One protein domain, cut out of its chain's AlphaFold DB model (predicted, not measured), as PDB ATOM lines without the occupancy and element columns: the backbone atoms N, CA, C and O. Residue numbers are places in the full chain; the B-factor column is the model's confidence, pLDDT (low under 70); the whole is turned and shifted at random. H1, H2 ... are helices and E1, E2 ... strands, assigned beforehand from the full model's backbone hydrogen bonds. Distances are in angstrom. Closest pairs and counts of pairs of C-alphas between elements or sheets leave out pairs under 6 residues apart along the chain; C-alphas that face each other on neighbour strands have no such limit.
ATOM      1  N   SER A  14     -28.403 -30.377  -4.372       44.66
ATOM      2  CA  SER A  14     -28.122 -31.034  -3.086       44.66
ATOM      3  C   SER A  14     -28.166 -32.568  -3.147       44.66
ATOM      4  O   SER A  14     -27.654 -33.236  -2.249       44.66
ATOM      5  N   LYS A  15     -28.755 -33.146  -4.205       42.06
ATOM      6  CA  LYS A  15     -28.940 -34.599  -4.352       42.06
ATOM      7  C   LYS A  15     -27.834 -35.301  -5.153       42.06
ATOM      8  O   LYS A  15     -27.775 -36.528  -5.143       42.06
ATOM      9  N   THR A  16     -26.938 -34.554  -5.795       47.03
ATOM     10  CA  THR A  16     -25.726 -35.072  -6.448       47.03
ATOM     11  C   THR A  16     -24.511 -34.575  -5.668       47.03
ATOM     12  O   THR A  16     -24.017 -33.480  -5.911       47.03
ATOM     13  N   SER A  17     -24.070 -35.354  -4.673       55.41
ATOM     14  CA  SER A  17     -22.859 -35.079  -3.888       55.41
ATOM     15  C   SER A  17     -21.680 -34.791  -4.811       55.41
ATOM     16  O   SER A  17     -21.462 -35.617  -5.687       55.41
ATOM     17  N   ASN A  18     -20.952 -33.680  -4.601       63.22
ATOM     18  CA  ASN A  18     -19.517 -33.497  -4.922       63.22
ATOM     19  C   ASN A  18     -18.960 -32.089  -4.576       63.22
ATOM     20  O   ASN A  18     -17.772 -31.831  -4.783       63.22
ATOM     21  N   TYR A  19     -19.778 -31.177  -4.038       73.06
ATOM     22  CA  TYR A  19     -19.378 -29.886  -3.457       73.06
ATOM     23  C   TYR A  19     -20.431 -29.404  -2.452       73.06
ATOM     24  O   TYR A  19     -21.588 -29.816  -2.526       73.06
ATOM     25  N   GLU A  20     -20.031 -28.551  -1.511       81.88
ATOM     26  CA  GLU A  20     -20.921 -27.980  -0.495       81.88
ATOM     27  C   GLU A  20     -21.478 -26.644  -0.999       81.88
ATOM     28  O   GLU A  20     -20.714 -25.746  -1.337       81.88
ATOM     29  N   VAL A  21     -22.803 -26.507  -1.094       82.88
ATOM     30  CA  VAL A  21     -23.447 -25.233  -1.452       82.88
ATOM     31  C   VAL A  21     -23.626 -24.417  -0.176       82.88
ATOM     32  O   VAL A  21     -24.367 -24.839   0.707       82.88
ATOM     33  N   LEU A  22     -22.969 -23.260  -0.082       85.50
ATOM     34  CA  LEU A  22     -23.069 -22.391   1.099       85.50
ATOM     35  C   LEU A  22     -24.176 -21.337   0.951       85.50
ATOM     36  O   LEU A  22     -24.664 -20.820   1.952       85.50
ATOM     37  N   GLY A  23     -24.594 -21.019  -0.279       85.06
ATOM     38  CA  GLY A  23     -25.712 -20.108  -0.524       85.06
ATOM     39  C   GLY A  23     -25.890 -19.714  -1.986       85.06
ATOM     40  O   GLY A  23     -25.084 -20.059  -2.856       85.06
ATOM     41  N   ASP A  24     -26.954 -18.965  -2.254       85.88
ATOM     42  CA  ASP A  24     -27.263 -18.384  -3.553       85.88
ATOM     43  C   ASP A  24     -27.374 -16.854  -3.474       85.88
ATOM     44  O   ASP A  24     -27.777 -16.263  -2.472       85.88
ATOM     45  N   ARG A  25     -26.966 -16.178  -4.550       87.31
ATOM     46  CA  ARG A  25     -27.108 -14.725  -4.681       87.31
ATOM     47  C   ARG A  25     -27.334 -14.317  -6.128       87.31
ATOM     48  O   ARG A  25     -27.014 -15.040  -7.068       87.31
ATOM     49  N   GLN A  26     -27.833 -13.103  -6.325       86.19
ATOM     50  CA  GLN A  26     -27.784 -12.461  -7.636       86.19
ATOM     51  C   GLN A  26     -26.370 -11.935  -7.915       86.19
ATOM     52  O   GLN A  26     -25.679 -11.451  -7.011       86.19
ATOM     53  N   ALA A  27     -25.944 -12.006  -9.176       82.38
ATOM     54  CA  ALA A  27     -24.709 -11.375  -9.626       82.38
ATOM     55  C   ALA A  27     -24.737  -9.870  -9.318       82.38
ATOM     56  O   ALA A  27     -25.771  -9.212  -9.492       82.38
ATOM     57  N   THR A  28     -23.596  -9.321  -8.900       84.56
ATOM     58  CA  THR A  28     -23.471  -7.880  -8.650       84.56
ATOM     59  C   THR A  28     -23.630  -7.092  -9.951       84.56
ATOM     60  O   THR A  28     -23.496  -7.628 -11.058       84.56
ATOM     61  N   ASP A  29     -23.884  -5.785  -9.850       81.31
ATOM     62  CA  ASP A  29     -23.928  -4.929 -11.038       81.31
ATOM     63  C   ASP A  29     -22.598  -4.918 -11.794       81.31
ATOM     64  O   ASP A  29     -22.593  -4.855 -13.023       81.31
ATOM     65  N   LEU A  30     -21.471  -5.044 -11.092       81.75
ATOM     66  CA  LEU A  30     -20.148  -5.126 -11.709       81.75
ATOM     67  C   LEU A  30     -19.974  -6.439 -12.487       81.75
ATOM     68  O   LEU A  30     -19.599  -6.412 -13.663       81.75
ATOM     69  N   GLU A  31     -20.326  -7.574 -11.879       81.50
ATOM     70  CA  GLU A  31     -20.291  -8.900 -12.512       81.50
ATOM     71  C   GLU A  31     -21.217  -8.970 -13.735       81.50
ATOM     72  O   GLU A  31     -20.817  -9.432 -14.810       81.50
ATOM     73  N   SER A  32     -22.439  -8.443 -13.602       77.19
ATOM     74  CA  SER A  32     -23.435  -8.401 -14.677       77.19
ATOM     75  C   SER A  32     -23.008  -7.474 -15.826       77.19
ATOM     76  O   SER A  32     -23.077  -7.850 -17.000       77.19
ATOM     77  N   ASN A  33     -22.465  -6.291 -15.525       71.69
ATOM     78  CA  ASN A  33     -21.993  -5.356 -16.550       71.69
ATOM     79  C   ASN A  33     -20.758  -5.872 -17.300       71.69
ATOM     80  O   ASN A  33     -20.643  -5.651 -18.509       71.69
ATOM     81  N   ASN A  34     -19.874  -6.617 -16.632       73.19
ATOM     82  CA  ASN A  34     -18.757  -7.313 -17.279       73.19
ATOM     83  C   ASN A  34     -19.236  -8.472 -18.181       73.19
ATOM     84  O   ASN A  34     -18.570  -8.842 -19.153       73.19
ATOM     85  N   ARG A  35     -20.427  -9.026 -17.908       64.88
ATOM     86  CA  ARG A  35     -21.067 -10.075 -18.716       64.88
ATOM     87  C   ARG A  35     -21.712  -9.546 -19.998       64.88
ATOM     88  O   ARG A  35     -21.815 -10.315 -20.958       64.88
ATOM     89  N   ASN A  36     -22.113  -8.271 -20.049       62.19
ATOM     90  CA  ASN A  36     -22.834  -7.683 -21.184       62.19
ATOM     91  C   ASN A  36     -21.945  -7.548 -22.442       62.19
ATOM     92  O   ASN A  36     -21.438  -6.480 -22.806       62.19
ATOM     93  N   LYS A  37     -21.767  -8.669 -23.146       62.75
ATOM     94  CA  LYS A  37     -21.197  -8.733 -24.492       62.75
ATOM     95  C   LYS A  37     -22.234  -8.159 -25.452       62.75
ATOM     96  O   LYS A  37     -23.137  -8.868 -25.886       62.75
ATOM     97  N   LYS A  38     -22.127  -6.861 -25.749       61.06
ATOM     98  CA  LYS A  38     -23.049  -6.096 -26.609       61.06
ATOM     99  C   LYS A  38     -23.326  -6.823 -27.940       61.06
ATOM    100  O   LYS A  38     -22.584  -6.636 -28.906       61.06
ATOM    101  N   LYS A  39     -24.400  -7.625 -28.010       63.47
ATOM    102  CA  LYS A  39     -24.825  -8.353 -29.227       63.47
ATOM    103  C   LYS A  39     -25.340  -7.423 -30.330       63.47
ATOM    104  O   LYS A  39     -25.364  -7.820 -31.490       63.47
ATOM    105  N   SER A  40     -25.664  -6.170 -30.001       65.81
ATOM    106  CA  SER A  40     -26.110  -5.175 -30.981       65.81
ATOM    107  C   SER A  40     -25.085  -4.896 -32.083       65.81
ATOM    108  O   SER A  40     -25.474  -4.535 -33.187       65.81
ATOM    109  N   GLY A  41     -23.790  -5.135 -31.836       71.50
ATOM    110  CA  GLY A  41     -22.748  -4.980 -32.855       71.50
ATOM    111  C   GLY A  41     -22.902  -5.917 -34.055       71.50
ATOM    112  O   GLY A  41     -22.693  -5.480 -35.179       71.50
ATOM    113  N   LEU A  42     -23.312  -7.171 -33.828       83.00
ATOM    114  CA  LEU A  42     -23.520  -8.143 -34.906       83.00
ATOM    115  C   LEU A  42     -24.746  -7.769 -35.746       83.00
ATOM    116  O   LEU A  42     -24.665  -7.740 -36.965       83.00
ATOM    117  N   LEU A  43     -25.857  -7.424 -35.088       86.19
ATOM    118  CA  LEU A  43     -27.081  -7.005 -35.772       86.19
ATOM    119  C   LEU A  43     -26.859  -5.726 -36.595       86.19
ATOM    120  O   LEU A  43     -27.272  -5.664 -37.746       86.19
ATOM    121  N   THR A  44     -26.142  -4.745 -36.035       88.00
ATOM    122  CA  THR A  44     -25.757  -3.515 -36.753       88.00
ATOM    123  C   THR A  44     -24.940  -3.846 -38.003       88.00
ATOM    124  O   THR A  44     -25.177  -3.280 -39.061       88.00
ATOM    125  N   ALA A  45     -23.991  -4.778 -37.894       90.62
ATOM    126  CA  ALA A  45     -23.150  -5.176 -39.014       90.62
ATOM    127  C   ALA A  45     -23.935  -5.905 -40.116       90.62
ATOM    128  O   ALA A  45     -23.708  -5.640 -41.292       90.62
ATOM    129  N   ILE A  46     -24.880  -6.777 -39.743       91.94
ATOM    130  CA  ILE A  46     -25.773  -7.452 -40.695       91.94
ATOM    131  C   ILE A  46     -26.610  -6.420 -41.451       91.94
ATOM    132  O   ILE A  46     -26.645  -6.457 -42.673       91.94
ATOM    133  N   LEU A  47     -27.229  -5.470 -40.747       92.31
ATOM    134  CA  LEU A  47     -28.056  -4.436 -41.374       92.31
ATOM    135  C   LEU A  47     -27.239  -3.495 -42.271       92.31
ATOM    136  O   LEU A  47     -27.694  -3.139 -43.358       92.31
ATOM    137  N   LEU A  48     -26.007  -3.159 -41.874       92.56
ATOM    138  CA  LEU A  48     -25.084  -2.412 -42.728       92.56
ATOM    139  C   LEU A  48     -24.766  -3.200 -44.005       92.56
ATOM    140  O   LEU A  48     -24.888  -2.662 -45.100       92.56
ATOM    141  N   ALA A  49     -24.440  -4.491 -43.894       93.62
ATOM    142  CA  ALA A  49     -24.212  -5.341 -45.059       93.62
ATOM    143  C   ALA A  49     -25.463  -5.449 -45.951       93.62
ATOM    144  O   ALA A  49     -25.348  -5.395 -47.174       93.62
ATOM    145  N   THR A  50     -26.662  -5.530 -45.362       94.69
ATOM    146  CA  THR A  50     -27.934  -5.502 -46.100       94.69
ATOM    147  C   THR A  50     -28.135  -4.182 -46.839       94.69
ATOM    148  O   THR A  50     -28.517  -4.204 -48.004       94.69
ATOM    149  N   THR A  51     -27.835  -3.044 -46.207       94.50
ATOM    150  CA  THR A  51     -27.898  -1.715 -46.843       94.50
ATOM    151  C   THR A  51     -27.025  -1.677 -48.097       94.50
ATOM    152  O   THR A  51     -27.468  -1.233 -49.152       94.50
ATOM    153  N   ILE A  52     -25.806  -2.209 -48.003       94.50
ATOM    154  CA  ILE A  52     -24.860  -2.257 -49.122       94.50
ATOM    155  C   ILE A  52     -25.332  -3.229 -50.203       94.50
ATOM    156  O   ILE A  52     -25.284  -2.894 -51.382       94.50
ATOM    157  N   GLY A  53     -25.859  -4.395 -49.825       94.25
ATOM    158  CA  GLY A  53     -26.474  -5.328 -50.773       94.25
ATOM    159  C   GLY A  53     -27.638  -4.696 -51.544       94.25
ATOM    160  O   GLY A  53     -27.711  -4.830 -52.762       94.25
ATOM    161  N   LEU A  54     -28.507  -3.944 -50.861       94.56
ATOM    162  CA  LEU A  54     -29.593  -3.191 -51.498       94.56
ATOM    163  C   LEU A  54     -29.056  -2.096 -52.422       94.56
ATOM    164  O   LEU A  54     -29.575  -1.940 -53.524       94.56
ATOM    165  N   PHE A  55     -27.997  -1.387 -52.024       93.06
ATOM    166  CA  PHE A  55     -27.340  -0.403 -52.882       93.06
ATOM    167  C   PHE A  55     -26.793  -1.033 -54.172       93.06
ATOM    168  O   PHE A  55     -27.011  -0.484 -55.248       93.06
ATOM    169  N   VAL A  56     -26.162  -2.210 -54.103       91.81
ATOM    170  CA  VAL A  56     -25.689  -2.926 -55.304       91.81
ATOM    171  C   VAL A  56     -26.856  -3.253 -56.243       91.81
ATOM    172  O   VAL A  56     -26.753  -3.060 -57.451       91.81
ATOM    173  N   ILE A  57     -27.999  -3.701 -55.714       91.44
ATOM    174  CA  ILE A  57     -29.186  -3.963 -56.545       91.44
ATOM    175  C   ILE A  57     -29.720  -2.649 -57.137       91.44
ATOM    176  O   ILE A  57     -30.029  -2.589 -58.331       91.44
ATOM    177  N   TYR A  58     -29.785  -1.588 -56.328       89.44
ATOM    178  CA  TYR A  58     -30.222  -0.264 -56.764       89.44
ATOM    179  C   TYR A  58     -29.353   0.279 -57.903       89.44
ATOM    180  O   TYR A  58     -29.877   0.772 -58.897       89.44
ATOM    181  N   TRP A  59     -28.036   0.113 -57.802       86.88
ATOM    182  CA  TRP A  59     -27.066   0.540 -58.805       86.88
ATOM    183  C   TRP A  59     -27.351  -0.009 -60.210       86.88
ATOM    184  O   TRP A  59     -27.128   0.670 -61.220       86.88
ATOM    185  N   HIS A  60     -27.850  -1.243 -60.287       84.25
ATOM    186  CA  HIS A  60     -28.159  -1.899 -61.556       84.25
ATOM    187  C   HIS A  60     -29.597  -1.679 -62.023       84.25
ATOM    188  O   HIS A  60     -29.817  -1.602 -63.228       84.25
ATOM    189  N   ARG A  61     -30.567  -1.583 -61.105       83.94
ATOM    190  CA  ARG A  61     -31.996  -1.524 -61.461       83.94
ATOM    191  C   ARG A  61     -32.604  -0.125 -61.446       83.94
ATOM    192  O   ARG A  61     -33.633   0.082 -62.074       83.94
ATOM    193  N   ALA A  62     -31.998   0.821 -60.728       78.94
ATOM    194  CA  ALA A  62     -32.501   2.182 -60.520       78.94
ATOM    195  C   ALA A  62     -33.969   2.260 -60.029       78.94
ATOM    196  O   ALA A  62     -34.645   3.269 -60.224       78.94
ATOM    197  N   GLU A  63     -34.470   1.214 -59.362       84.88
ATOM    198  CA  GLU A  63     -35.832   1.165 -58.823       84.88
ATOM    199  C   GLU A  63     -35.929   1.932 -57.496       84.88
ATOM    200  O   GLU A  63     -35.233   1.633 -56.522       84.88
ATOM    201  N   THR A  64     -36.837   2.904 -57.420       84.44
ATOM    202  CA  THR A  64     -37.015   3.769 -56.239       84.44
ATOM    203  C   THR A  64     -37.483   3.018 -54.989       84.44
ATOM    204  O   THR A  64     -37.147   3.415 -53.874       84.44
ATOM    205  N   SER A  65     -38.195   1.898 -55.141       89.00
ATOM    206  CA  SER A  65     -38.601   1.018 -54.034       89.00
ATOM    207  C   SER A  65     -37.400   0.491 -53.236       89.00
ATOM    208  O   SER A  65     -37.468   0.372 -52.009       89.00
ATOM    209  N   ILE A  66     -36.272   0.243 -53.906       91.12
ATOM    210  CA  ILE A  66     -35.040  -0.245 -53.278       91.12
ATOM    211  C   ILE A  66     -34.428   0.837 -52.384       91.12
ATOM    212  O   ILE A  66     -33.942   0.525 -51.297       91.12
ATOM    213  N   LEU A  67     -34.515   2.114 -52.779       88.69
ATOM    214  CA  LEU A  67     -34.053   3.231 -51.947       88.69
ATOM    215  C   LEU A  67     -34.825   3.334 -50.635       88.69
ATOM    216  O   LEU A  67     -34.224   3.607 -49.597       88.69
ATOM    217  N   ILE A  68     -36.134   3.073 -50.657       90.88
ATOM    218  CA  ILE A  68     -36.964   3.073 -49.446       90.88
ATOM    219  C   ILE A  68     -36.492   1.969 -48.492       90.88
ATOM    220  O   ILE A  68     -36.266   2.227 -47.308       90.88
ATOM    221  N   LEU A  69     -36.273   0.753 -49.006       93.56
ATOM    222  CA  LEU A  69     -35.755  -0.367 -48.212       93.56
ATOM    223  C   LEU A  69     -34.358  -0.076 -47.651       93.56
ATOM    224  O   LEU A  69     -34.084  -0.373 -46.486       93.56
ATOM    225  N   MET A  70     -33.494   0.540 -48.456       93.38
ATOM    226  CA  MET A  70     -32.160   0.964 -48.038       93.38
ATOM    227  C   MET A  70     -32.244   2.007 -46.913       93.38
ATOM    228  O   MET A  70     -31.571   1.862 -45.894       93.38
ATOM    229  N   GLY A  71     -33.126   3.003 -47.041       91.31
ATOM    230  CA  GLY A  71     -33.381   4.010 -46.009       91.31
ATOM    231  C   GLY A  71     -33.872   3.399 -44.693       91.31
ATOM    232  O   GLY A  71     -33.338   3.716 -43.629       91.31
ATOM    233  N   ILE A  72     -34.823   2.460 -44.753       93.00
ATOM    234  CA  ILE A  72     -35.293   1.712 -43.574       93.00
ATOM    235  C   ILE A  72     -34.130   0.938 -42.938       93.00
ATOM    236  O   ILE A  72     -33.933   1.009 -41.725       93.00
ATOM    237  N   SER A  73     -33.317   0.246 -43.742       93.19
ATOM    238  CA  SER A  73     -32.155  -0.503 -43.253       93.19
ATOM    239  C   SER A  73     -31.139   0.406 -42.544       93.19
ATOM    240  O   SER A  73     -30.697   0.086 -41.435       93.19
ATOM    241  N   CYS A  74     -30.851   1.589 -43.096       90.44
ATOM    242  CA  CYS A  74     -30.006   2.610 -42.466       90.44
ATOM    243  C   CYS A  74     -30.558   3.095 -41.116       90.44
ATOM    244  O   CYS A  74     -29.804   3.220 -40.141       90.44
ATOM    245  N   LEU A  75     -31.869   3.345 -41.024       91.25
ATOM    246  CA  LEU A  75     -32.515   3.782 -39.781       91.25
ATOM    247  C   LEU A  75     -32.427   2.705 -38.694       91.25
ATOM    248  O   LEU A  75     -32.017   2.996 -37.566       91.25
ATOM    249  N   VAL A  76     -32.731   1.449 -39.035       90.50
ATOM    250  CA  VAL A  76     -32.637   0.327 -38.086       90.50
ATOM    251  C   VAL A  76     -31.180   0.083 -37.679       90.50
ATOM    252  O   VAL A  76     -30.910  -0.175 -36.504       90.50
ATOM    253  N   THR A  77     -30.226   0.230 -38.606       88.75
ATOM    254  CA  THR A  77     -28.781   0.158 -38.316       88.75
ATOM    255  C   THR A  77     -28.383   1.205 -37.278       88.75
ATOM    256  O   THR A  77     -27.743   0.875 -36.275       88.75
ATOM    257  N   SER A  78     -28.811   2.454 -37.473       86.50
ATOM    258  CA  SER A  78     -28.517   3.572 -36.567       86.50
ATOM    259  C   SER A  78     -29.114   3.348 -35.176       86.50
ATOM    260  O   SER A  78     -28.413   3.473 -34.166       86.50
ATOM    261  N   PHE A  79     -30.377   2.912 -35.111       88.12
ATOM    262  CA  PHE A  79     -31.033   2.544 -33.855       88.12
ATOM    263  C   PHE A  79     -30.278   1.426 -33.124       88.12
ATOM    264  O   PHE A  79     -29.963   1.554 -31.940       88.12
ATOM    265  N   CYS A  80     -29.915   0.352 -33.830       84.88
ATOM    266  CA  CYS A  80     -29.191  -0.783 -33.253       84.88
ATOM    267  C   CYS A  80     -27.780  -0.401 -32.779       84.88
ATOM    268  O   CYS A  80     -27.295  -0.930 -31.771       84.88
ATOM    269  N   TYR A  81     -27.126   0.542 -33.461       83.25
ATOM    270  CA  TYR A  81     -25.819   1.052 -33.059       83.25
ATOM    271  C   TYR A  81     -25.894   1.811 -31.721       83.25
ATOM    272  O   TYR A  81     -25.017   1.630 -30.859       83.25
ATOM    273  N   TRP A  82     -26.934   2.626 -31.515       81.88
ATOM    274  CA  TRP A  82     -27.111   3.422 -30.292       81.88
ATOM    275  C   TRP A  82     -27.756   2.660 -29.135       81.88
ATOM    276  O   TRP A  82     -27.378   2.881 -27.979       81.88
ATOM    277  N   HIS A  83     -28.667   1.732 -29.417       80.31
ATOM    278  CA  HIS A  83     -29.398   1.009 -28.387       80.31
ATOM    279  C   HIS A  83     -28.463   0.157 -27.504       80.31
ATOM    280  O   HIS A  83     -27.673  -0.673 -27.977       80.31
ATOM    281  N   LYS A  84     -28.567   0.351 -26.184       68.81
ATOM    282  CA  LYS A  84     -27.866  -0.442 -25.167       68.81
ATOM    283  C   LYS A  84     -28.870  -1.412 -24.534       68.81
ATOM    284  O   LYS A  84     -29.734  -0.954 -23.794       68.81
ATOM    285  N   PRO A  85     -28.777  -2.727 -24.797       65.62
ATOM    286  CA  PRO A  85     -29.677  -3.685 -24.166       65.62
ATOM    287  C   PRO A  85     -29.447  -3.727 -22.649       65.62
ATOM    288  O   PRO A  85     -28.295  -3.705 -22.194       65.62
ATOM    289  N   GLN A  86     -30.541  -3.805 -21.891       65.50
ATOM    290  CA  GLN A  86     -30.514  -4.056 -20.450       65.50
ATOM    291  C   GLN A  86     -29.972  -5.469 -20.178       65.50
ATOM    292  O   GLN A  86     -30.207  -6.393 -20.960       65.50
ATOM    293  N   CYS A  87     -29.192  -5.624 -19.107       64.50
ATOM    294  CA  CYS A  87     -28.571  -6.897 -18.750       64.50
ATOM    295  C   CYS A  87     -29.328  -7.530 -17.583       64.50
ATOM    296  O   CYS A  87     -29.398  -6.942 -16.506       64.50
ATOM    297  N   ASN A  88     -29.855  -8.737 -17.784       68.38
ATOM    298  CA  ASN A  88     -30.460  -9.503 -16.700       68.38
ATOM    299  C   ASN A  88     -29.352 -10.034 -15.781       68.38
ATOM    300  O   ASN A  88     -28.374 -10.627 -16.255       68.38
ATOM    301  N   ARG A  89     -29.502  -9.812 -14.470       76.94
ATOM    302  CA  ARG A  89     -28.592 -10.365 -13.457       76.94
ATOM    303  C   ARG A  89     -28.729 -11.891 -13.438       76.94
ATOM    304  O   ARG A  89     -29.811 -12.432 -13.647       76.94
ATOM    305  N   ALA A  90     -27.596 -12.574 -13.309       78.12
ATOM    306  CA  ALA A  90     -27.535 -14.031 -13.301       78.12
ATOM    307  C   ALA A  90     -27.607 -14.554 -11.866       78.12
ATOM    308  O   ALA A  90     -27.046 -13.924 -10.972       78.12
ATOM    309  N   ASN A  91     -28.175 -15.745 -11.677       84.62
ATOM    310  CA  ASN A  91     -28.041 -16.470 -10.417       84.62
ATOM    311  C   ASN A  91     -26.595 -16.971 -10.268       84.62
ATOM    312  O   ASN A  91     -26.040 -17.585 -11.191       84.62
ATOM    313  N   VAL A  92     -26.009 -16.692  -9.109       87.00
ATOM    314  CA  VAL A  92     -24.676 -17.116  -8.676       87.00
ATOM    315  C   VAL A  92     -24.856 -18.067  -7.504       87.00
ATOM    316  O   VAL A  92     -25.630 -17.784  -6.592       87.00
ATOM    317  N   ILE A  93     -24.138 -19.182  -7.536       88.50
ATOM    318  CA  ILE A  93     -24.101 -20.144  -6.440       88.50
ATOM    319  C   ILE A  93     -22.729 -20.059  -5.794       88.50
ATOM    320  O   ILE A  93     -21.710 -20.158  -6.485       88.50
ATOM    321  N   HIS A  94     -22.732 -19.878  -4.481       89.44
ATOM    322  CA  HIS A  94     -21.545 -19.925  -3.653       89.44
ATOM    323  C   HIS A  94     -21.333 -21.365  -3.185       89.44
ATOM    324  O   HIS A  94     -22.203 -21.957  -2.535       89.44
ATOM    325  N   ILE A  95     -20.193 -21.944  -3.545       88.75
ATOM    326  CA  ILE A  95     -19.858 -23.343  -3.279       88.75
ATOM    327  C   ILE A  95     -18.483 -23.462  -2.628       88.75
ATOM    328  O   ILE A  95     -17.587 -22.671  -2.906       88.75
ATOM    329  N   LYS A  96     -18.290 -24.506  -1.828       89.00
ATOM    330  CA  LYS A  96     -16.992 -24.923  -1.304       89.00
ATOM    331  C   LYS A  96     -16.611 -26.265  -1.910       89.00
ATOM    332  O   LYS A  96     -17.314 -27.267  -1.739       89.00
ATOM    333  N   ALA A  97     -15.528 -26.283  -2.683       87.56
ATOM    334  CA  ALA A  97     -15.223 -27.410  -3.559       87.56
ATOM    335  C   ALA A  97     -13.733 -27.552  -3.890       87.56
ATOM    336  O   ALA A  97     -12.950 -26.613  -3.765       87.56
ATOM    337  N   ARG A  98     -13.343 -28.741  -4.364       89.44
ATOM    338  CA  ARG A  98     -11.980 -29.026  -4.843       89.44
ATOM    339  C   ARG A  98     -11.893 -28.915  -6.361       89.44
ATOM    340  O   ARG A  98     -12.822 -29.310  -7.070       89.44
ATOM    341  N   ILE A  99     -10.748 -28.452  -6.858       89.88
ATOM    342  CA  ILE A  99     -10.404 -28.510  -8.281       89.88
ATOM    343  C   ILE A  99      -9.850 -29.903  -8.569       89.88
ATOM    344  O   ILE A  99      -8.812 -30.283  -8.028       89.88
ATOM    345  N   LYS A 100     -10.527 -30.660  -9.433       88.62
ATOM    346  CA  LYS A 100     -10.107 -32.008  -9.847       88.62
ATOM    347  C   LYS A 100      -9.067 -31.969 -10.959       88.62
ATOM    348  O   LYS A 100      -8.130 -32.764 -10.948       88.62
ATOM    349  N   ASN A 101      -9.279 -31.083 -11.926       90.00
ATOM    350  CA  ASN A 101      -8.415 -30.905 -13.084       90.00
ATOM    351  C   ASN A 101      -8.584 -29.493 -13.652       90.00
ATOM    352  O   ASN A 101      -9.680 -28.922 -13.602       90.00
ATOM    353  N   LYS A 102      -7.528 -28.975 -14.269       92.69
ATOM    354  CA  LYS A 102      -7.517 -27.715 -14.999       92.69
ATOM    355  C   LYS A 102      -7.117 -27.963 -16.447       92.69
ATOM    356  O   LYS A 102      -6.125 -28.604 -16.766       92.69
ATOM    357  N   ASN A 103      -7.899 -27.407 -17.360       91.38
ATOM    358  CA  ASN A 103      -7.541 -27.305 -18.762       91.38
ATOM    359  C   ASN A 103      -7.036 -25.888 -19.038       91.38
ATOM    360  O   ASN A 103      -7.811 -24.970 -19.322       91.38
ATOM    361  N   SER A 104      -5.716 -25.730 -18.956       88.81
ATOM    362  CA  SER A 104      -5.021 -24.463 -19.195       88.81
ATOM    363  C   SER A 104      -5.234 -23.902 -20.612       88.81
ATOM    364  O   SER A 104      -5.323 -22.691 -20.770       88.81
ATOM    365  N   LEU A 105      -5.404 -24.745 -21.640       87.44
ATOM    366  CA  LEU A 105      -5.639 -24.288 -23.022       87.44
ATOM    367  C   LEU A 105      -7.031 -23.670 -23.213       87.44
ATOM    368  O   LEU A 105      -7.197 -22.702 -23.955       87.44
ATOM    369  N   LYS A 106      -8.045 -24.239 -22.553       89.00
ATOM    370  CA  LYS A 106      -9.439 -23.773 -22.651       89.00
ATOM    371  C   LYS A 106      -9.834 -22.795 -21.541       89.00
ATOM    372  O   LYS A 106     -10.955 -22.298 -21.575       89.00
ATOM    373  N   HIS A 107      -8.935 -22.502 -20.599       91.25
ATOM    374  CA  HIS A 107      -9.210 -21.726 -19.383       91.25
ATOM    375  C   HIS A 107     -10.398 -22.291 -18.588       91.25
ATOM    376  O   HIS A 107     -11.323 -21.573 -18.207       91.25
ATOM    377  N   GLN A 108     -10.393 -23.610 -18.391       94.44
ATOM    378  CA  GLN A 108     -11.466 -24.342 -17.718       94.44
ATOM    379  C   GLN A 108     -10.943 -25.090 -16.503       94.44
ATOM    380  O   GLN A 108      -9.838 -25.625 -16.542       94.44
ATOM    381  N   ILE A 109     -11.746 -25.166 -15.448       91.94
ATOM    382  CA  ILE A 109     -11.529 -26.082 -14.327       91.94
ATOM    383  C   ILE A 109     -12.723 -27.018 -14.185       91.94
ATOM    384  O   ILE A 109     -13.861 -26.639 -14.469       91.94
ATOM    385  N   THR A 110     -12.449 -28.237 -13.739       90.62
ATOM    386  CA  THR A 110     -13.460 -29.190 -13.287       90.62
ATOM    387  C   THR A 110     -13.522 -29.127 -11.766       90.62
ATOM    388  O   THR A 110     -12.551 -29.477 -11.089       90.62
ATOM    389  N   ILE A 111     -14.651 -28.652 -11.248       86.56
ATOM    390  CA  ILE A 111     -14.967 -28.545  -9.824       86.56
ATOM    391  C   ILE A 111     -15.766 -29.786  -9.412       86.56
ATOM    392  O   ILE A 111     -16.693 -30.186 -10.119       86.56
ATOM    393  N   GLY A 112     -15.414 -30.406  -8.284       79.19
ATOM    394  CA  GLY A 112     -16.027 -31.678  -7.890       79.19
ATOM    395  C   GLY A 112     -15.707 -32.770  -8.917       79.19
ATOM    396  O   GLY A 112     -14.560 -32.884  -9.356       79.19
ATOM    397  N   GLU A 113     -16.690 -33.572  -9.335       72.31
ATOM    398  CA  GLU A 113     -16.444 -34.606 -10.350       72.31
ATOM    399  C   GLU A 113     -16.803 -34.213 -11.784       72.31
ATOM    400  O   GLU A 113     -16.190 -34.766 -12.701       72.31
ATOM    401  N   ASP A 114     -17.724 -33.267 -11.979       81.81
ATOM    402  CA  ASP A 114     -18.394 -33.032 -13.264       81.81
ATOM    403  C   ASP A 114     -18.659 -31.552 -13.614       81.81
ATOM    404  O   ASP A 114     -18.894 -31.233 -14.787       81.81
ATOM    405  N   LEU A 115     -18.577 -30.617 -12.659       85.81
ATOM    406  CA  LEU A 115     -18.887 -29.211 -12.921       85.81
ATOM    407  C   LEU A 115     -17.722 -28.504 -13.629       85.81
ATOM    408  O   LEU A 115     -16.764 -28.043 -13.012       85.81
ATOM    409  N   ILE A 116     -17.812 -28.391 -14.953       89.50
ATOM    410  CA  ILE A 116     -16.826 -27.672 -15.771       89.50
ATOM    411  C   ILE A 116     -17.196 -26.192 -15.849       89.50
ATOM    412  O   ILE A 116     -18.239 -25.847 -16.411       89.50
ATOM    413  N   VAL A 117     -16.311 -25.320 -15.364       91.38
ATOM    414  CA  VAL A 117     -16.484 -23.861 -15.410       91.38
ATOM    415  C   VAL A 117     -15.298 -23.179 -16.076       91.38
ATOM    416  O   VAL A 117     -14.161 -23.637 -15.991       91.38
ATOM    417  N   ASN A 118     -15.567 -22.061 -16.745       92.00
ATOM    418  CA  ASN A 118     -14.544 -21.220 -17.355       92.00
ATOM    419  C   ASN A 118     -14.071 -20.161 -16.357       92.00
ATOM    420  O   ASN A 118     -14.900 -19.470 -15.759       92.00
ATOM    421  N   TYR A 119     -12.760 -19.976 -16.241       90.81
ATOM    422  CA  TYR A 119     -12.156 -18.900 -15.457       90.81
ATOM    423  C   TYR A 119     -11.547 -17.817 -16.368       90.81
ATOM    424  O   TYR A 119     -11.267 -18.071 -17.545       90.81
ATOM    425  N   PRO A 120     -11.353 -16.581 -15.873       88.94
ATOM    426  CA  PRO A 120     -10.721 -15.515 -16.645       88.94
ATOM    427  C   PRO A 120      -9.286 -15.873 -17.071       88.94
ATOM    428  O   PRO A 120      -8.503 -16.302 -16.229       88.94
ATOM    429  N   PRO A 121      -8.868 -15.631 -18.330       88.44
ATOM    430  CA  PRO A 121      -7.530 -16.010 -18.795       88.44
ATOM    431  C   PRO A 121      -6.371 -15.446 -17.969       88.44
ATOM    432  O   PRO A 121      -5.327 -16.076 -17.840       88.44
ATOM    433  N   HIS A 122      -6.537 -14.257 -17.382       87.81
ATOM    434  CA  HIS A 122      -5.512 -13.645 -16.535       87.81
ATOM    435  C   HIS A 122      -5.370 -14.306 -15.156       87.81
ATOM    436  O   HIS A 122      -4.397 -14.018 -14.471       87.81
ATOM    437  N   TRP A 123      -6.277 -15.210 -14.770       90.88
ATOM    438  CA  TRP A 123      -6.172 -16.020 -13.550       90.88
ATOM    439  C   TRP A 123      -5.402 -17.330 -13.746       90.88
ATOM    440  O   TRP A 123      -5.131 -18.036 -12.779       90.88
ATOM    441  N   GLN A 124      -5.022 -17.670 -14.981       90.38
ATOM    442  CA  GLN A 124      -4.428 -18.968 -15.314       90.38
ATOM    443  C   GLN A 124      -3.200 -19.328 -14.467       90.38
ATOM    444  O   GLN A 124      -3.046 -20.492 -14.107       90.38
ATOM    445  N   SER A 125      -2.339 -18.358 -14.154       87.88
ATOM    446  CA  SER A 125      -1.127 -18.581 -13.355       87.88
ATOM    447  C   SER A 125      -1.396 -18.720 -11.854       87.88
ATOM    448  O   SER A 125      -0.537 -19.226 -11.145       87.88
ATOM    449  N   PHE A 126      -2.569 -18.293 -11.380       89.19
ATOM    450  CA  PHE A 126      -2.928 -18.257  -9.957       89.19
ATOM    451  C   PHE A 126      -3.871 -19.399  -9.553       89.19
ATOM    452  O   PHE A 126      -3.998 -19.710  -8.375       89.19
ATOM    453  N   ILE A 127      -4.521 -20.048 -10.524       90.31
ATOM    454  CA  ILE A 127      -5.372 -21.218 -10.277       90.31
ATOM    455  C   ILE A 127      -4.522 -22.496 -10.385       90.31
ATOM    456  O   ILE A 127      -3.934 -22.739 -11.450       90.31
ATOM    457  N   PRO A 128      -4.472 -23.341  -9.337       88.94
ATOM    458  CA  PRO A 128      -3.698 -24.579  -9.348       88.94
ATOM    459  C   PRO A 128      -4.305 -25.630 -10.290       88.94
ATOM    460  O   PRO A 128      -5.490 -25.598 -10.618       88.94
ATOM    461  N   GLU A 129      -3.487 -26.593 -10.730       88.12
ATOM    462  CA  GLU A 129      -3.943 -27.680 -11.616       88.12
ATOM    463  C   GLU A 129      -4.921 -28.644 -10.915       88.12
ATOM    464  O   GLU A 129      -5.834 -29.189 -11.539       88.12
ATOM    465  N   LYS A 130      -4.752 -28.821  -9.600       89.81
ATOM    466  CA  LYS A 130      -5.605 -29.613  -8.708       89.81
ATOM    467  C   LYS A 130      -5.484 -29.061  -7.284       89.81
ATOM    468  O   LYS A 130      -4.391 -28.646  -6.903       89.81
ATOM    469  N   THR A 131      -6.557 -29.089  -6.489       86.56
ATOM    470  CA  THR A 131      -6.498 -28.750  -5.053       86.56
ATOM    471  C   THR A 131      -6.700 -29.984  -4.180       86.56
ATOM    472  O   THR A 131      -7.459 -30.895  -4.523       86.56
ATOM    473  N   LEU A 132      -5.991 -30.031  -3.049       80.31
ATOM    474  CA  LEU A 132      -6.183 -31.052  -2.014       80.31
ATOM    475  C   LEU A 132      -7.300 -30.648  -1.048       80.31
ATOM    476  O   LEU A 132      -8.090 -31.503  -0.658       80.31
ATOM    477  N   ASP A 133      -7.407 -29.352  -0.753       84.56
ATOM    478  CA  ASP A 133      -8.421 -28.776   0.124       84.56
ATOM    479  C   ASP A 133      -9.558 -28.119  -0.664       84.56
ATOM    480  O   ASP A 133      -9.430 -27.792  -1.855       84.56
ATOM    481  N   SER A 134     -10.713 -28.015  -0.003       84.81
ATOM    482  CA  SER A 134     -11.910 -27.396  -0.569       84.81
ATOM    483  C   SER A 134     -11.852 -25.884  -0.370       84.81
ATOM    484  O   SER A 134     -11.816 -25.418   0.766       84.81
ATOM    485  N   GLU A 135     -11.903 -25.148  -1.475       87.44
ATOM    486  CA  GLU A 135     -11.850 -23.685  -1.520       87.44
ATOM    487  C   GLU A 135     -13.234 -23.101  -1.804       87.44
ATOM    488  O   GLU A 135     -14.060 -23.740  -2.466       87.44
ATOM    489  N   GLU A 136     -13.480 -21.886  -1.321       90.31
ATOM    490  CA  GLU A 136     -14.709 -21.140  -1.604       90.31
ATOM    491  C   GLU A 136     -14.683 -20.546  -3.017       90.31
ATOM    492  O   GLU A 136     -13.678 -19.988  -3.480       90.31
ATOM    493  N   MET A 137     -15.800 -20.696  -3.726       91.12
ATOM    494  CA  MET A 137     -15.954 -20.316  -5.123       91.12
ATOM    495  C   MET A 137     -17.346 -19.753  -5.386       91.12
ATOM    496  O   MET A 137     -18.348 -20.318  -4.960       91.12
ATOM    497  N   ASP A 138     -17.410 -18.706  -6.205       90.88
ATOM    498  CA  ASP A 138     -18.672 -18.224  -6.771       90.88
ATOM    499  C   ASP A 138     -18.771 -18.670  -8.227       90.88
ATOM    500  O   ASP A 138     -17.888 -18.365  -9.037       90.88
ATOM    501  N   VAL A 139     -19.855 -19.358  -8.585       88.56
ATOM    502  CA  VAL A 139     -20.064 -19.891  -9.936       88.56
ATOM    503  C   VAL A 139     -21.428 -19.490 -10.488       88.56
ATOM    504  O   VAL A 139     -22.451 -19.575  -9.813       88.56
ATOM    505  N   THR A 140     -21.475 -19.114 -11.766       86.94
ATOM    506  CA  THR A 140     -22.736 -18.967 -12.504       86.94
ATOM    507  C   THR A 140     -23.104 -20.261 -13.221       86.94
ATOM    508  O   THR A 140     -22.349 -20.764 -14.054       86.94
ATOM    509  N   LEU A 141     -24.308 -20.785 -12.981       77.50
ATOM    510  CA  LEU A 141     -24.764 -22.012 -13.652       77.50
ATOM    511  C   LEU A 141     -25.105 -21.799 -15.132       77.50
ATOM    512  O   LEU A 141     -24.807 -22.641 -15.975       77.50
ATOM    513  N   SER A 142     -25.724 -20.658 -15.451       76.62
ATOM    514  CA  SER A 142     -26.269 -20.399 -16.793       76.62
ATOM    515  C   SER A 142     -25.202 -20.312 -17.891       76.62
ATOM    516  O   SER A 142     -25.443 -20.736 -19.017       76.62
ATOM    517  N   ASP A 143     -24.020 -19.775 -17.586       77.00
ATOM    518  CA  ASP A 143     -22.895 -19.669 -18.525       77.00
ATOM    519  C   ASP A 143     -21.609 -20.333 -18.028       77.00
ATOM    520  O   ASP A 143     -20.563 -20.155 -18.660       77.00
ATOM    521  N   ARG A 144     -21.699 -21.115 -16.942       87.00
ATOM    522  CA  ARG A 144     -20.611 -21.914 -16.367       87.00
ATOM    523  C   ARG A 144     -19.328 -21.099 -16.217       87.00
ATOM    524  O   ARG A 144     -18.312 -21.413 -16.847       87.00
ATOM    525  N   ARG A 145     -19.378 -20.008 -15.446       88.69
ATOM    526  CA  ARG A 145     -18.211 -19.151 -15.182       88.69
ATOM    527  C   ARG A 145     -17.872 -19.092 -13.707       88.69
ATOM    528  O   ARG A 145     -18.764 -19.016 -12.873       88.69
ATOM    529  N   LEU A 146     -16.576 -19.056 -13.436       90.56
ATOM    530  CA  LEU A 146     -16.014 -18.780 -12.125       90.56
ATOM    531  C   LEU A 146     -15.942 -17.260 -11.922       90.56
ATOM    532  O   LEU A 146     -15.327 -16.559 -12.731       90.56
ATOM    533  N   LEU A 147     -16.600 -16.760 -10.880       89.56
ATOM    534  CA  LEU A 147     -16.618 -15.347 -10.486       89.56
ATOM    535  C   LEU A 147     -15.672 -15.050  -9.319       89.56
ATOM    536  O   LEU A 147     -15.149 -13.938  -9.245       89.56
ATOM    537  N   CYS A 148     -15.450 -16.031  -8.444       90.50
ATOM    538  CA  CYS A 148     -14.547 -15.947  -7.300       90.50
ATOM    539  C   CYS A 148     -13.842 -17.296  -7.078       90.50
ATOM    540  O   CYS A 148     -14.454 -18.338  -7.325       90.50
ATOM    541  N   TYR A 149     -12.586 -17.271  -6.634       89.88
ATOM    542  CA  TYR A 149     -11.805 -18.430  -6.188       89.88
ATOM    543  C   TYR A 149     -10.806 -17.988  -5.115       89.88
ATOM    544  O   TYR A 149      -9.819 -17.318  -5.435       89.88
ATOM    545  N   GLY A 150     -11.066 -18.336  -3.850       86.00
ATOM    546  CA  GLY A 150     -10.272 -17.848  -2.717       86.00
ATOM    547  C   GLY A 150     -10.185 -16.315  -2.719       86.00
ATOM    548  O   GLY A 150     -11.201 -15.627  -2.688       86.00
ATOM    549  N   ASN A 151      -8.970 -15.772  -2.837       84.69
ATOM    550  CA  ASN A 151      -8.729 -14.321  -2.893       84.69
ATOM    551  C   ASN A 151      -8.926 -13.694  -4.293       84.69
ATOM    552  O   ASN A 151      -8.884 -12.469  -4.439       84.69
ATOM    553  N   LEU A 152      -9.127 -14.501  -5.342       89.69
ATOM    554  CA  LEU A 152      -9.365 -14.013  -6.703       89.69
ATOM    555  C   LEU A 152     -10.849 -13.695  -6.882       89.69
ATOM    556  O   LEU A 152     -11.687 -14.578  -6.745       89.69
ATOM    557  N   SER A 153     -11.191 -12.459  -7.251       89.88
ATOM    558  CA  SER A 153     -12.588 -12.044  -7.436       89.88
ATOM    559  C   SER A 153     -12.748 -11.108  -8.627       89.88
ATOM    560  O   SER A 153     -12.056 -10.094  -8.735       89.88
ATOM    561  N   ILE A 154     -13.702 -11.417  -9.514       87.56
ATOM    562  CA  ILE A 154     -14.024 -10.567 -10.670       87.56
ATOM    563  C   ILE A 154     -14.547  -9.200 -10.215       87.56
ATOM    564  O   ILE A 154     -14.268  -8.198 -10.875       87.56
ATOM    565  N   SER A 155     -15.293  -9.140  -9.110       87.19
ATOM    566  CA  SER A 155     -15.788  -7.871  -8.564       87.19
ATOM    567  C   SER A 155     -14.621  -6.986  -8.107       87.19
ATOM    568  O   SER A 155     -14.527  -5.843  -8.553       87.19
ATOM    569  N   SER A 156     -13.663  -7.546  -7.358       87.62
ATOM    570  CA  SER A 156     -12.444  -6.835  -6.929       87.62
ATOM    571  C   SER A 156     -11.581  -6.385  -8.120       87.62
ATOM    572  O   SER A 156     -11.167  -5.226  -8.193       87.62
ATOM    573  N   ASP A 157     -11.407  -7.253  -9.126       89.19
ATOM    574  CA  ASP A 157     -10.710  -6.920 -10.377       89.19
ATOM    575  C   ASP A 157     -11.314  -5.688 -11.071       89.19
ATOM    576  O   ASP A 157     -10.603  -4.868 -11.664       89.19
ATOM    577  N   ILE A 158     -12.646  -5.581 -11.073       87.50
ATOM    578  CA  ILE A 158     -13.362  -4.480 -11.723       87.50
ATOM    579  C   ILE A 158     -13.273  -3.202 -10.888       87.50
ATOM    580  O   ILE A 158     -13.099  -2.133 -11.473       87.50
ATOM    581  N   GLU A 159     -13.370  -3.291  -9.564       88.38
ATOM    582  CA  GLU A 159     -13.261  -2.132  -8.669       88.38
ATOM    583  C   GLU A 159     -11.863  -1.506  -8.720       88.38
ATOM    584  O   GLU A 159     -11.736  -0.291  -8.867       88.38
ATOM    585  N   GLN A 160     -10.811  -2.328  -8.679       88.38
ATOM    586  CA  GLN A 160      -9.428  -1.842  -8.615       88.38
ATOM    587  C   GLN A 160      -8.851  -1.448  -9.983       88.38
ATOM    588  O   GLN A 160      -8.083  -0.486 -10.093       88.38
ATOM    589  N   PHE A 161      -9.198  -2.182 -11.047       88.62
ATOM    590  CA  PHE A 161      -8.571  -2.021 -12.370       88.62
ATOM    591  C   PHE A 161      -9.552  -1.622 -13.479       88.62
ATOM    592  O   PHE A 161      -9.141  -1.427 -14.630       88.62
ATOM    593  N   GLY A 162     -10.839  -1.475 -13.159       85.81
ATOM    594  CA  GLY A 162     -11.905  -1.191 -14.114       85.81
ATOM    595  C   GLY A 162     -12.365  -2.426 -14.898       85.81
ATOM    596  O   GLY A 162     -11.697  -3.458 -14.963       85.81
ATOM    597  N   ALA A 163     -13.525  -2.321 -15.553       83.56
ATOM    598  CA  ALA A 163     -14.068  -3.399 -16.383       83.56
ATOM    599  C   ALA A 163     -13.300  -3.576 -17.707       83.56
ATOM    600  O   ALA A 163     -12.848  -2.604 -18.327       83.56
ATOM    601  N   ALA A 164     -13.222  -4.821 -18.191       83.50
ATOM    602  CA  ALA A 164     -12.627  -5.131 -19.487       83.50
ATOM    603  C   ALA A 164     -13.390  -4.436 -20.631       83.50
ATOM    604  O   ALA A 164     -14.623  -4.423 -20.690       83.50
ATOM    605  N   LYS A 165     -12.659  -3.860 -21.586       86.00
ATOM    606  CA  LYS A 165     -13.251  -3.193 -22.745       86.00
ATOM    607  C   LYS A 165     -13.655  -4.226 -23.796       86.00
ATOM    608  O   LYS A 165     -12.816  -4.911 -24.372       86.00
ATOM    609  N   TYR A 166     -14.946  -4.308 -24.109       83.44
ATOM    610  CA  TYR A 166     -15.448  -5.216 -25.145       83.44
ATOM    611  C   TYR A 166     -15.032  -4.769 -26.559       83.44
ATOM    612  O   TYR A 166     -15.446  -3.690 -27.002       83.44
ATOM    613  N   ILE A 167     -14.249  -5.600 -27.261       86.75
ATOM    614  CA  ILE A 167     -13.663  -5.294 -28.583       86.75
ATOM    615  C   ILE A 167     -14.472  -5.816 -29.778       86.75
ATOM    616  O   ILE A 167     -14.479  -5.178 -30.825       86.75
ATOM    617  N   ILE A 168     -15.191  -6.936 -29.624       85.56
ATOM    618  CA  ILE A 168     -15.761  -7.701 -30.752       85.56
ATOM    619  C   ILE A 168     -16.711  -6.850 -31.603       85.56
ATOM    620  O   ILE A 168     -16.659  -6.913 -32.823       85.56
ATOM    621  N   ARG A 169     -17.541  -6.001 -30.980       85.75
ATOM    622  CA  ARG A 169     -18.428  -5.087 -31.721       85.75
ATOM    623  C   ARG A 169     -17.646  -4.175 -32.674       85.75
ATOM    624  O   ARG A 169     -18.052  -4.030 -33.818       85.75
ATOM    625  N   ASN A 170     -16.573  -3.544 -32.199       90.12
ATOM    626  CA  ASN A 170     -15.785  -2.625 -33.019       90.12
ATOM    627  C   ASN A 170     -14.989  -3.381 -34.079       90.12
ATOM    628  O   ASN A 170     -14.891  -2.897 -35.193       90.12
ATOM    629  N   LEU A 171     -14.499  -4.583 -33.762       91.62
ATOM    630  CA  LEU A 171     -13.833  -5.441 -34.736       91.62
ATOM    631  C   LEU A 171     -14.763  -5.807 -35.904       91.62
ATOM    632  O   LEU A 171     -14.386  -5.629 -37.055       91.62
ATOM    633  N   ILE A 172     -15.985  -6.264 -35.615       91.50
ATOM    634  CA  ILE A 172     -16.959  -6.620 -36.660       91.50
ATOM    635  C   ILE A 172     -17.314  -5.388 -37.504       91.50
ATOM    636  O   ILE A 172     -17.292  -5.465 -38.726       91.50
ATOM    637  N   LEU A 173     -17.607  -4.245 -36.872       91.88
ATOM    638  CA  LEU A 173     -17.950  -3.016 -37.597       91.88
ATOM    639  C   LEU A 173     -16.776  -2.454 -38.408       91.88
ATOM    640  O   LEU A 173     -17.001  -1.918 -39.486       91.88
ATOM    641  N   PHE A 174     -15.544  -2.600 -37.917       94.81
ATOM    642  CA  PHE A 174     -14.332  -2.256 -38.659       94.81
ATOM    643  C   PHE A 174     -14.217  -3.093 -39.935       94.81
ATOM    644  O   PHE A 174     -14.098  -2.529 -41.018       94.81
ATOM    645  N   ILE A 175     -14.319  -4.422 -39.815       95.00
ATOM    646  CA  ILE A 175     -14.211  -5.342 -40.957       95.00
ATOM    647  C   ILE A 175     -15.330  -5.078 -41.966       95.00
ATOM    648  O   ILE A 175     -15.050  -4.903 -43.149       95.00
ATOM    649  N   VAL A 176     -16.587  -5.014 -41.512       94.69
ATOM    650  CA  VAL A 176     -17.726  -4.790 -42.414       94.69
ATOM    651  C   VAL A 176     -17.639  -3.416 -43.070       94.69
ATOM    652  O   VAL A 176     -17.770  -3.337 -44.283       94.69
ATOM    653  N   GLY A 177     -17.341  -2.353 -42.316       94.88
ATOM    654  CA  GLY A 177     -17.168  -1.014 -42.883       94.88
ATOM    655  C   GLY A 177     -16.066  -0.963 -43.944       94.88
ATOM    656  O   GLY A 177     -16.276  -0.391 -45.011       94.88
ATOM    657  N   LEU A 178     -14.924  -1.609 -43.693       96.31
ATOM    658  CA  LEU A 178     -13.799  -1.653 -44.629       96.31
ATOM    659  C   LEU A 178     -14.158  -2.413 -45.912       96.31
ATOM    660  O   LEU A 178     -13.962  -1.888 -47.005       96.31
ATOM    661  N   VAL A 179     -14.745  -3.608 -45.788       96.25
ATOM    662  CA  VAL A 179     -15.189  -4.406 -46.944       96.25
ATOM    663  C   VAL A 179     -16.247  -3.652 -47.753       96.25
ATOM    664  O   VAL A 179     -16.141  -3.571 -48.973       96.25
ATOM    665  N   SER A 180     -17.234  -3.042 -47.092       94.88
ATOM    666  CA  SER A 180     -18.259  -2.234 -47.759       94.88
ATOM    667  C   SER A 180     -17.673  -1.028 -48.496       94.88
ATOM    668  O   SER A 180     -18.081  -0.766 -49.625       94.88
ATOM    669  N   SER A 181     -16.694  -0.340 -47.903       95.56
ATOM    670  CA  SER A 181     -16.018   0.800 -48.541       95.56
ATOM    671  C   SER A 181     -15.301   0.372 -49.823       95.56
ATOM    672  O   SER A 181     -15.428   1.038 -50.844       95.56
ATOM    673  N   ILE A 182     -14.599  -0.770 -49.794       94.50
ATOM    674  CA  ILE A 182     -13.913  -1.329 -50.971       94.50
ATOM    675  C   ILE A 182     -14.917  -1.682 -52.074       94.50
ATOM    676  O   ILE A 182     -14.696  -1.325 -53.229       94.50
ATOM    677  N   VAL A 510     -21.262   7.901 -53.285       90.94
ATOM    678  CA  VAL A 510     -20.310   8.787 -52.600       90.94
ATOM    679  C   VAL A 510     -20.689   8.945 -51.128       90.94
ATOM    680  O   VAL A 510     -19.844   8.761 -50.248       90.94
ATOM    681  N   LEU A 511     -21.972   9.169 -50.826       91.44
ATOM    682  CA  LEU A 511     -22.457   9.248 -49.444       91.44
ATOM    683  C   LEU A 511     -22.207   7.948 -48.667       91.44
ATOM    684  O   LEU A 511     -21.683   7.980 -47.550       91.44
ATOM    685  N   LEU A 512     -22.550   6.796 -49.247       93.25
ATOM    686  CA  LEU A 512     -22.326   5.499 -48.610       93.25
ATOM    687  C   LEU A 512     -20.836   5.198 -48.435       93.25
ATOM    688  O   LEU A 512     -20.451   4.642 -47.403       93.25
ATOM    689  N   PHE A 513     -19.990   5.583 -49.392       94.94
ATOM    690  CA  PHE A 513     -18.540   5.424 -49.302       94.94
ATOM    691  C   PHE A 513     -17.971   6.226 -48.130       94.94
ATOM    692  O   PHE A 513     -17.237   5.678 -47.304       94.94
ATOM    693  N   VAL A 514     -18.375   7.492 -47.988       93.88
ATOM    694  CA  VAL A 514     -17.967   8.340 -46.858       93.88
ATOM    695  C   VAL A 514     -18.436   7.739 -45.532       93.88
ATOM    696  O   VAL A 514     -17.639   7.593 -44.603       93.88
ATOM    697  N   ILE A 515     -19.703   7.322 -45.439       93.56
ATOM    698  CA  ILE A 515     -20.269   6.730 -44.216       93.56
ATOM    699  C   ILE A 515     -19.529   5.446 -43.828       93.56
ATOM    700  O   ILE A 515     -19.122   5.286 -42.675       93.56
ATOM    701  N   THR A 516     -19.338   4.522 -44.769       94.75
ATOM    702  CA  THR A 516     -18.680   3.232 -44.505       94.75
ATOM    703  C   THR A 516     -17.206   3.404 -44.148       94.75
ATOM    704  O   THR A 516     -16.739   2.764 -43.200       94.75
ATOM    705  N   THR A 517     -16.511   4.344 -44.795       95.19
ATOM    706  CA  THR A 517     -15.120   4.691 -44.477       95.19
ATOM    707  C   THR A 517     -15.008   5.284 -43.073       95.19
ATOM    708  O   THR A 517     -14.151   4.871 -42.291       95.19
ATOM    709  N   LEU A 518     -15.914   6.194 -42.694       95.38
ATOM    710  CA  LEU A 518     -15.964   6.759 -41.341       95.38
ATOM    711  C   LEU A 518     -16.276   5.697 -40.279       95.38
ATOM    712  O   LEU A 518     -15.671   5.701 -39.200       95.38
ATOM    713  N   ILE A 519     -17.185   4.760 -40.568       92.69
ATOM    714  CA  ILE A 519     -17.473   3.620 -39.686       92.69
ATOM    715  C   ILE A 519     -16.214   2.773 -39.506       92.69
ATOM    716  O   ILE A 519     -15.862   2.473 -38.362       92.69
ATOM    717  N   ALA A 520     -15.523   2.419 -40.590       95.94
ATOM    718  CA  ALA A 520     -14.290   1.646 -40.523       95.94
ATOM    719  C   ALA A 520     -13.236   2.387 -39.690       95.94
ATOM    720  O   ALA A 520     -12.788   1.880 -38.663       95.94
ATOM    721  N   PHE A 521     -12.917   3.627 -40.056       96.69
ATOM    722  CA  PHE A 521     -11.890   4.421 -39.390       96.69
ATOM    723  C   PHE A 521     -12.164   4.597 -37.889       96.69
ATOM    724  O   PHE A 521     -11.331   4.232 -37.054       96.69
ATOM    725  N   SER A 522     -13.359   5.068 -37.520       94.50
ATOM    726  CA  SER A 522     -13.727   5.292 -36.115       94.50
ATOM    727  C   SER A 522     -13.701   4.005 -35.284       94.50
ATOM    728  O   SER A 522     -13.199   3.999 -34.156       94.50
ATOM    729  N   ASN A 523     -14.187   2.885 -35.830       93.38
ATOM    730  CA  ASN A 523     -14.155   1.603 -35.130       93.38
ATOM    731  C   ASN A 523     -12.743   1.022 -35.037       93.38
ATOM    732  O   ASN A 523     -12.442   0.403 -34.016       93.38
ATOM    733  N   GLY A 524     -11.883   1.257 -36.031       95.25
ATOM    734  CA  GLY A 524     -10.466   0.898 -35.995       95.25
ATOM    735  C   GLY A 524      -9.723   1.622 -34.872       95.25
ATOM    736  O   GLY A 524      -9.102   0.976 -34.027       95.25
ATOM    737  N   VAL A 525      -9.886   2.946 -34.773       95.50
ATOM    738  CA  VAL A 525      -9.291   3.752 -33.690       95.50
ATOM    739  C   VAL A 525      -9.768   3.271 -32.314       95.50
ATOM    740  O   VAL A 525      -8.958   3.029 -31.414       95.50
ATOM    741  N   ILE A 526     -11.081   3.058 -32.143       92.75
ATOM    742  CA  ILE A 526     -11.645   2.558 -30.879       92.75
ATOM    743  C   ILE A 526     -11.130   1.148 -30.561       92.75
ATOM    744  O   ILE A 526     -10.872   0.839 -29.396       92.75
ATOM    745  N   LEU A 527     -10.998   0.278 -31.564       93.81
ATOM    746  CA  LEU A 527     -10.485  -1.078 -31.394       93.81
ATOM    747  C   LEU A 527      -9.052  -1.056 -30.854       93.81
ATOM    748  O   LEU A 527      -8.794  -1.694 -29.830       93.81
ATOM    749  N   CYS A 528      -8.159  -0.284 -31.481       94.31
ATOM    750  CA  CYS A 528      -6.775  -0.116 -31.032       94.31
ATOM    751  C   CYS A 528      -6.713   0.378 -29.582       94.31
ATOM    752  O   CYS A 528      -6.057  -0.245 -28.746       94.31
ATOM    753  N   TRP A 529      -7.470   1.429 -29.252       95.31
ATOM    754  CA  TRP A 529      -7.528   1.956 -27.886       95.31
ATOM    755  C   TRP A 529      -7.986   0.900 -26.869       95.31
ATOM    756  O   TRP A 529      -7.379   0.739 -25.808       95.31
ATOM    757  N   LYS A 530      -9.036   0.132 -27.188       91.88
ATOM    758  CA  LYS A 530      -9.549  -0.916 -26.292       91.88
ATOM    759  C   LYS A 530      -8.573  -2.074 -26.106       91.88
ATOM    760  O   LYS A 530      -8.509  -2.618 -25.004       91.88
ATOM    761  N   LEU A 531      -7.843  -2.464 -27.151       92.69
ATOM    762  CA  LEU A 531      -6.815  -3.505 -27.068       92.69
ATOM    763  C   LEU A 531      -5.686  -3.079 -26.126       92.69
ATOM    764  O   LEU A 531      -5.350  -3.830 -25.210       92.69
ATOM    765  N   ILE A 532      -5.185  -1.850 -26.285       92.62
ATOM    766  CA  ILE A 532      -4.153  -1.265 -25.417       92.62
ATOM    767  C   ILE A 532      -4.646  -1.196 -23.964       92.62
ATOM    768  O   ILE A 532      -3.970  -1.673 -23.052       92.62
ATOM    769  N   ALA A 533      -5.861  -0.686 -23.737       91.12
ATOM    770  CA  ALA A 533      -6.445  -0.596 -22.397       91.12
ATOM    771  C   ALA A 533      -6.597  -1.974 -21.725       91.12
ATOM    772  O   ALA A 533      -6.304  -2.123 -20.538       91.12
ATOM    773  N   ASN A 534      -7.020  -2.997 -22.474       90.06
ATOM    774  CA  ASN A 534      -7.145  -4.358 -21.956       90.06
ATOM    775  C   ASN A 534      -5.788  -4.997 -21.642       90.06
ATOM    776  O   ASN A 534      -5.686  -5.713 -20.646       90.06
ATOM    777  N   LEU A 535      -4.762  -4.735 -22.456       90.88
ATOM    778  CA  LEU A 535      -3.404  -5.217 -22.209       90.88
ATOM    779  C   LEU A 535      -2.826  -4.596 -20.931       90.88
ATOM    780  O   LEU A 535      -2.358  -5.322 -20.056       90.88
ATOM    781  N   HIS A 536      -2.945  -3.273 -20.771       91.31
ATOM    782  CA  HIS A 536      -2.529  -2.592 -19.542       91.31
ATOM    783  C   HIS A 536      -3.283  -3.103 -18.316       91.31
ATOM    784  O   HIS A 536      -2.663  -3.375 -17.288       91.31
ATOM    785  N   ARG A 537      -4.607  -3.278 -18.422       90.31
ATOM    786  CA  ARG A 537      -5.422  -3.859 -17.346       90.31
ATOM    787  C   ARG A 537      -4.918  -5.250 -16.963       90.31
ATOM    788  O   ARG A 537      -4.711  -5.500 -15.782       90.31
ATOM    789  N   LYS A 538      -4.692  -6.131 -17.945       90.19
ATOM    790  CA  LYS A 538      -4.177  -7.488 -17.709       90.19
ATOM    791  C   LYS A 538      -2.848  -7.443 -16.952       90.19
ATOM    792  O   LYS A 538      -2.744  -8.092 -15.920       90.19
ATOM    793  N   ASN A 539      -1.888  -6.646 -17.424       90.38
ATOM    794  CA  ASN A 539      -0.565  -6.543 -16.802       90.38
ATOM    795  C   ASN A 539      -0.640  -6.014 -15.360       90.38
ATOM    796  O   ASN A 539       0.084  -6.492 -14.488       90.38
ATOM    797  N   ARG A 540      -1.533  -5.052 -15.086       91.75
ATOM    798  CA  ARG A 540      -1.754  -4.533 -13.726       91.75
ATOM    799  C   ARG A 540      -2.338  -5.594 -12.796       91.75
ATOM    800  O   ARG A 540      -1.826  -5.745 -11.693       91.75
ATOM    801  N   ILE A 541      -3.342  -6.346 -13.256       88.56
ATOM    802  CA  ILE A 541      -3.950  -7.430 -12.471       88.56
ATOM    803  C   ILE A 541      -2.914  -8.515 -12.155       88.56
ATOM    804  O   ILE A 541      -2.756  -8.902 -11.002       88.56
ATOM    805  N   THR A 542      -2.161  -8.978 -13.160       87.94
ATOM    806  CA  THR A 542      -1.149 -10.025 -12.946       87.94
ATOM    807  C   THR A 542      -0.034  -9.572 -12.008       87.94
ATOM    808  O   THR A 542       0.446 -10.374 -11.220       87.94
ATOM    809  N   THR A 543       0.361  -8.297 -12.058       88.88
ATOM    810  CA  THR A 543       1.372  -7.746 -11.137       88.88
ATOM    811  C   THR A 543       0.835  -7.648  -9.708       88.88
ATOM    812  O   THR A 543       1.558  -7.950  -8.767       88.88
ATOM    813  N   ALA A 544      -0.428  -7.247  -9.533       88.62
ATOM    814  CA  ALA A 544      -1.038  -7.123  -8.213       88.62
ATOM    815  C   ALA A 544      -1.159  -8.476  -7.502       88.62
ATOM    816  O   ALA A 544      -0.784  -8.576  -6.339       88.62
ATOM    817  N   TYR A 545      -1.605  -9.517  -8.212       86.44
ATOM    818  CA  TYR A 545      -1.730 -10.863  -7.645       86.44
ATOM    819  C   TYR A 545      -0.403 -11.612  -7.494       86.44
ATOM    820  O   TYR A 545      -0.335 -12.544  -6.709       86.44
ATOM    821  N   ALA A 546       0.653 -11.230  -8.217       83.62
ATOM    822  CA  ALA A 546       1.985 -11.806  -8.013       83.62
ATOM    823  C   ALA A 546       2.691 -11.275  -6.749       83.62
ATOM    824  O   ALA A 546       3.642 -11.893  -6.284       83.62
ATOM    825  N   ASN A 547       2.252 -10.122  -6.232       73.69
ATOM    826  CA  ASN A 547       2.817  -9.462  -5.051       73.69
ATOM    827  C   ASN A 547       1.982  -9.689  -3.774       73.69
ATOM    828  O   ASN A 547       2.275  -9.075  -2.747       73.69
ATOM    829  N   GLN A 548       0.927 -10.502  -3.863       67.00
ATOM    830  CA  GLN A 548       0.127 -11.000  -2.740       67.00
ATOM    831  C   GLN A 548       0.565 -12.424  -2.423       67.00
ATOM    832  O   GLN A 548       0.585 -12.754  -1.219       67.00
TER     833      GLN A 548
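AT A GLANCE: This is residues 14 to 182 and 510 to 548 of the 548 residues of an uncharacterized protein of Gilliamella apicola (UniProt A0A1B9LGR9). This is a long model with a small two-sheet head at one end, E1, E2, E6 and E7 facing E3, E4 and E5 with their strands crossed, and a group of helices at the other, where H2, H3, H5 and the first part of H6 run lengthwise. H6 then runs on alone toward the head, where the short helices H1 and H4 sit. The printed part has 208 residues with six named helices and seven named strands, in the order E1 H1 H2 H3 E2 E3 E4 E5 E6 E7 H4 H5 H6; the class is mixed, helices and strands, and both sheets, E1 - E2 - E6 - E7 and E3 - E4 - E5, are antiparallel. The whole is loose, with a radius of gyration of the C-alphas of 22.4 A, and spans 72 by 40 by 28 A.

IN THESE COORDINATES: Find C-alpha 20 at (-20.921, -27.980, -0.495), where E1, residues 20 to 26, begins. H1 is residues 29 to 35, H2 residues 40 to 61, 31.3 A long, and H3 residues 64 to 82, 27.8 A long. Next read E2 at 91 to 97, E3 at 99 to 103, E4 at 108 to 111, E5 at 115 to 118, E6 at 135 to 140 and E7 at 145 to 149. H4 is residues 154 to 161 and H5 residues 168 to 182, 21.3 A long. H6, residues 510 to 546, runs 53.9 A to C-alpha 546 at (1.985, -11.806, -8.013).

HOW THE PARTS SIT: The two sheets form a sandwich, two sheets face to face, their strands at 59 degrees. Look for N 22 and O 94 at 2.9 A between E1 and E2, N 95 and O 137 at 2.8 A between E2 and E6, and N 140 and O 145 at 2.9 A in the hairpin E6 and E7. E3, E4 and E5 are a meander, each strand the antiparallel neighbour of the one before, with N 100 and O 110 at 2.9 A and N 111 and O 115 at 2.8 A. H4 only grazes the larger sheet, with residues 154 to 156. H4 touches H1, about perpendicular at 83 degrees, closest at the C-alphas of Ser 155 and Leu 30, 6.0 A. Residues 537 to 541 of H6 touch H4, closest at the C-alphas of Arg 537 and Phe 161, 6.2 A. Residues 512 to 527 of H6 touch H5 at a shallow tilt of 29 degrees, opposite ways, closest at the C-alphas of Ala 520 and Phe 174, 4.3 A. H5 touches H2 at a shallow tilt of 13 degrees, the same way, closest at the C-alphas of Arg 169 and Gly 41, 4.5 A. H2 and H3 are a helical hairpin, closest at the C-alphas of Thr 44 and Thr 77, 5.0 A. Every O i to N i+4 pair is within hydrogen-bond range in H1, H3, H4, H5 and H6, and 17 of 18 in H2.

THE WHOLE: The C-alphas farthest apart, of Ala 62 and Leu 132, are 72.3 A apart. Residues 183 to 509 are not printed, and C-alphas 182 and 510 lie 12.1 A apart across the cut. E5 to E6, 16 residues, is a long link. pLDDT is under 70 at residues 14 to 18, 35 to 40, 84 to 88 and 548.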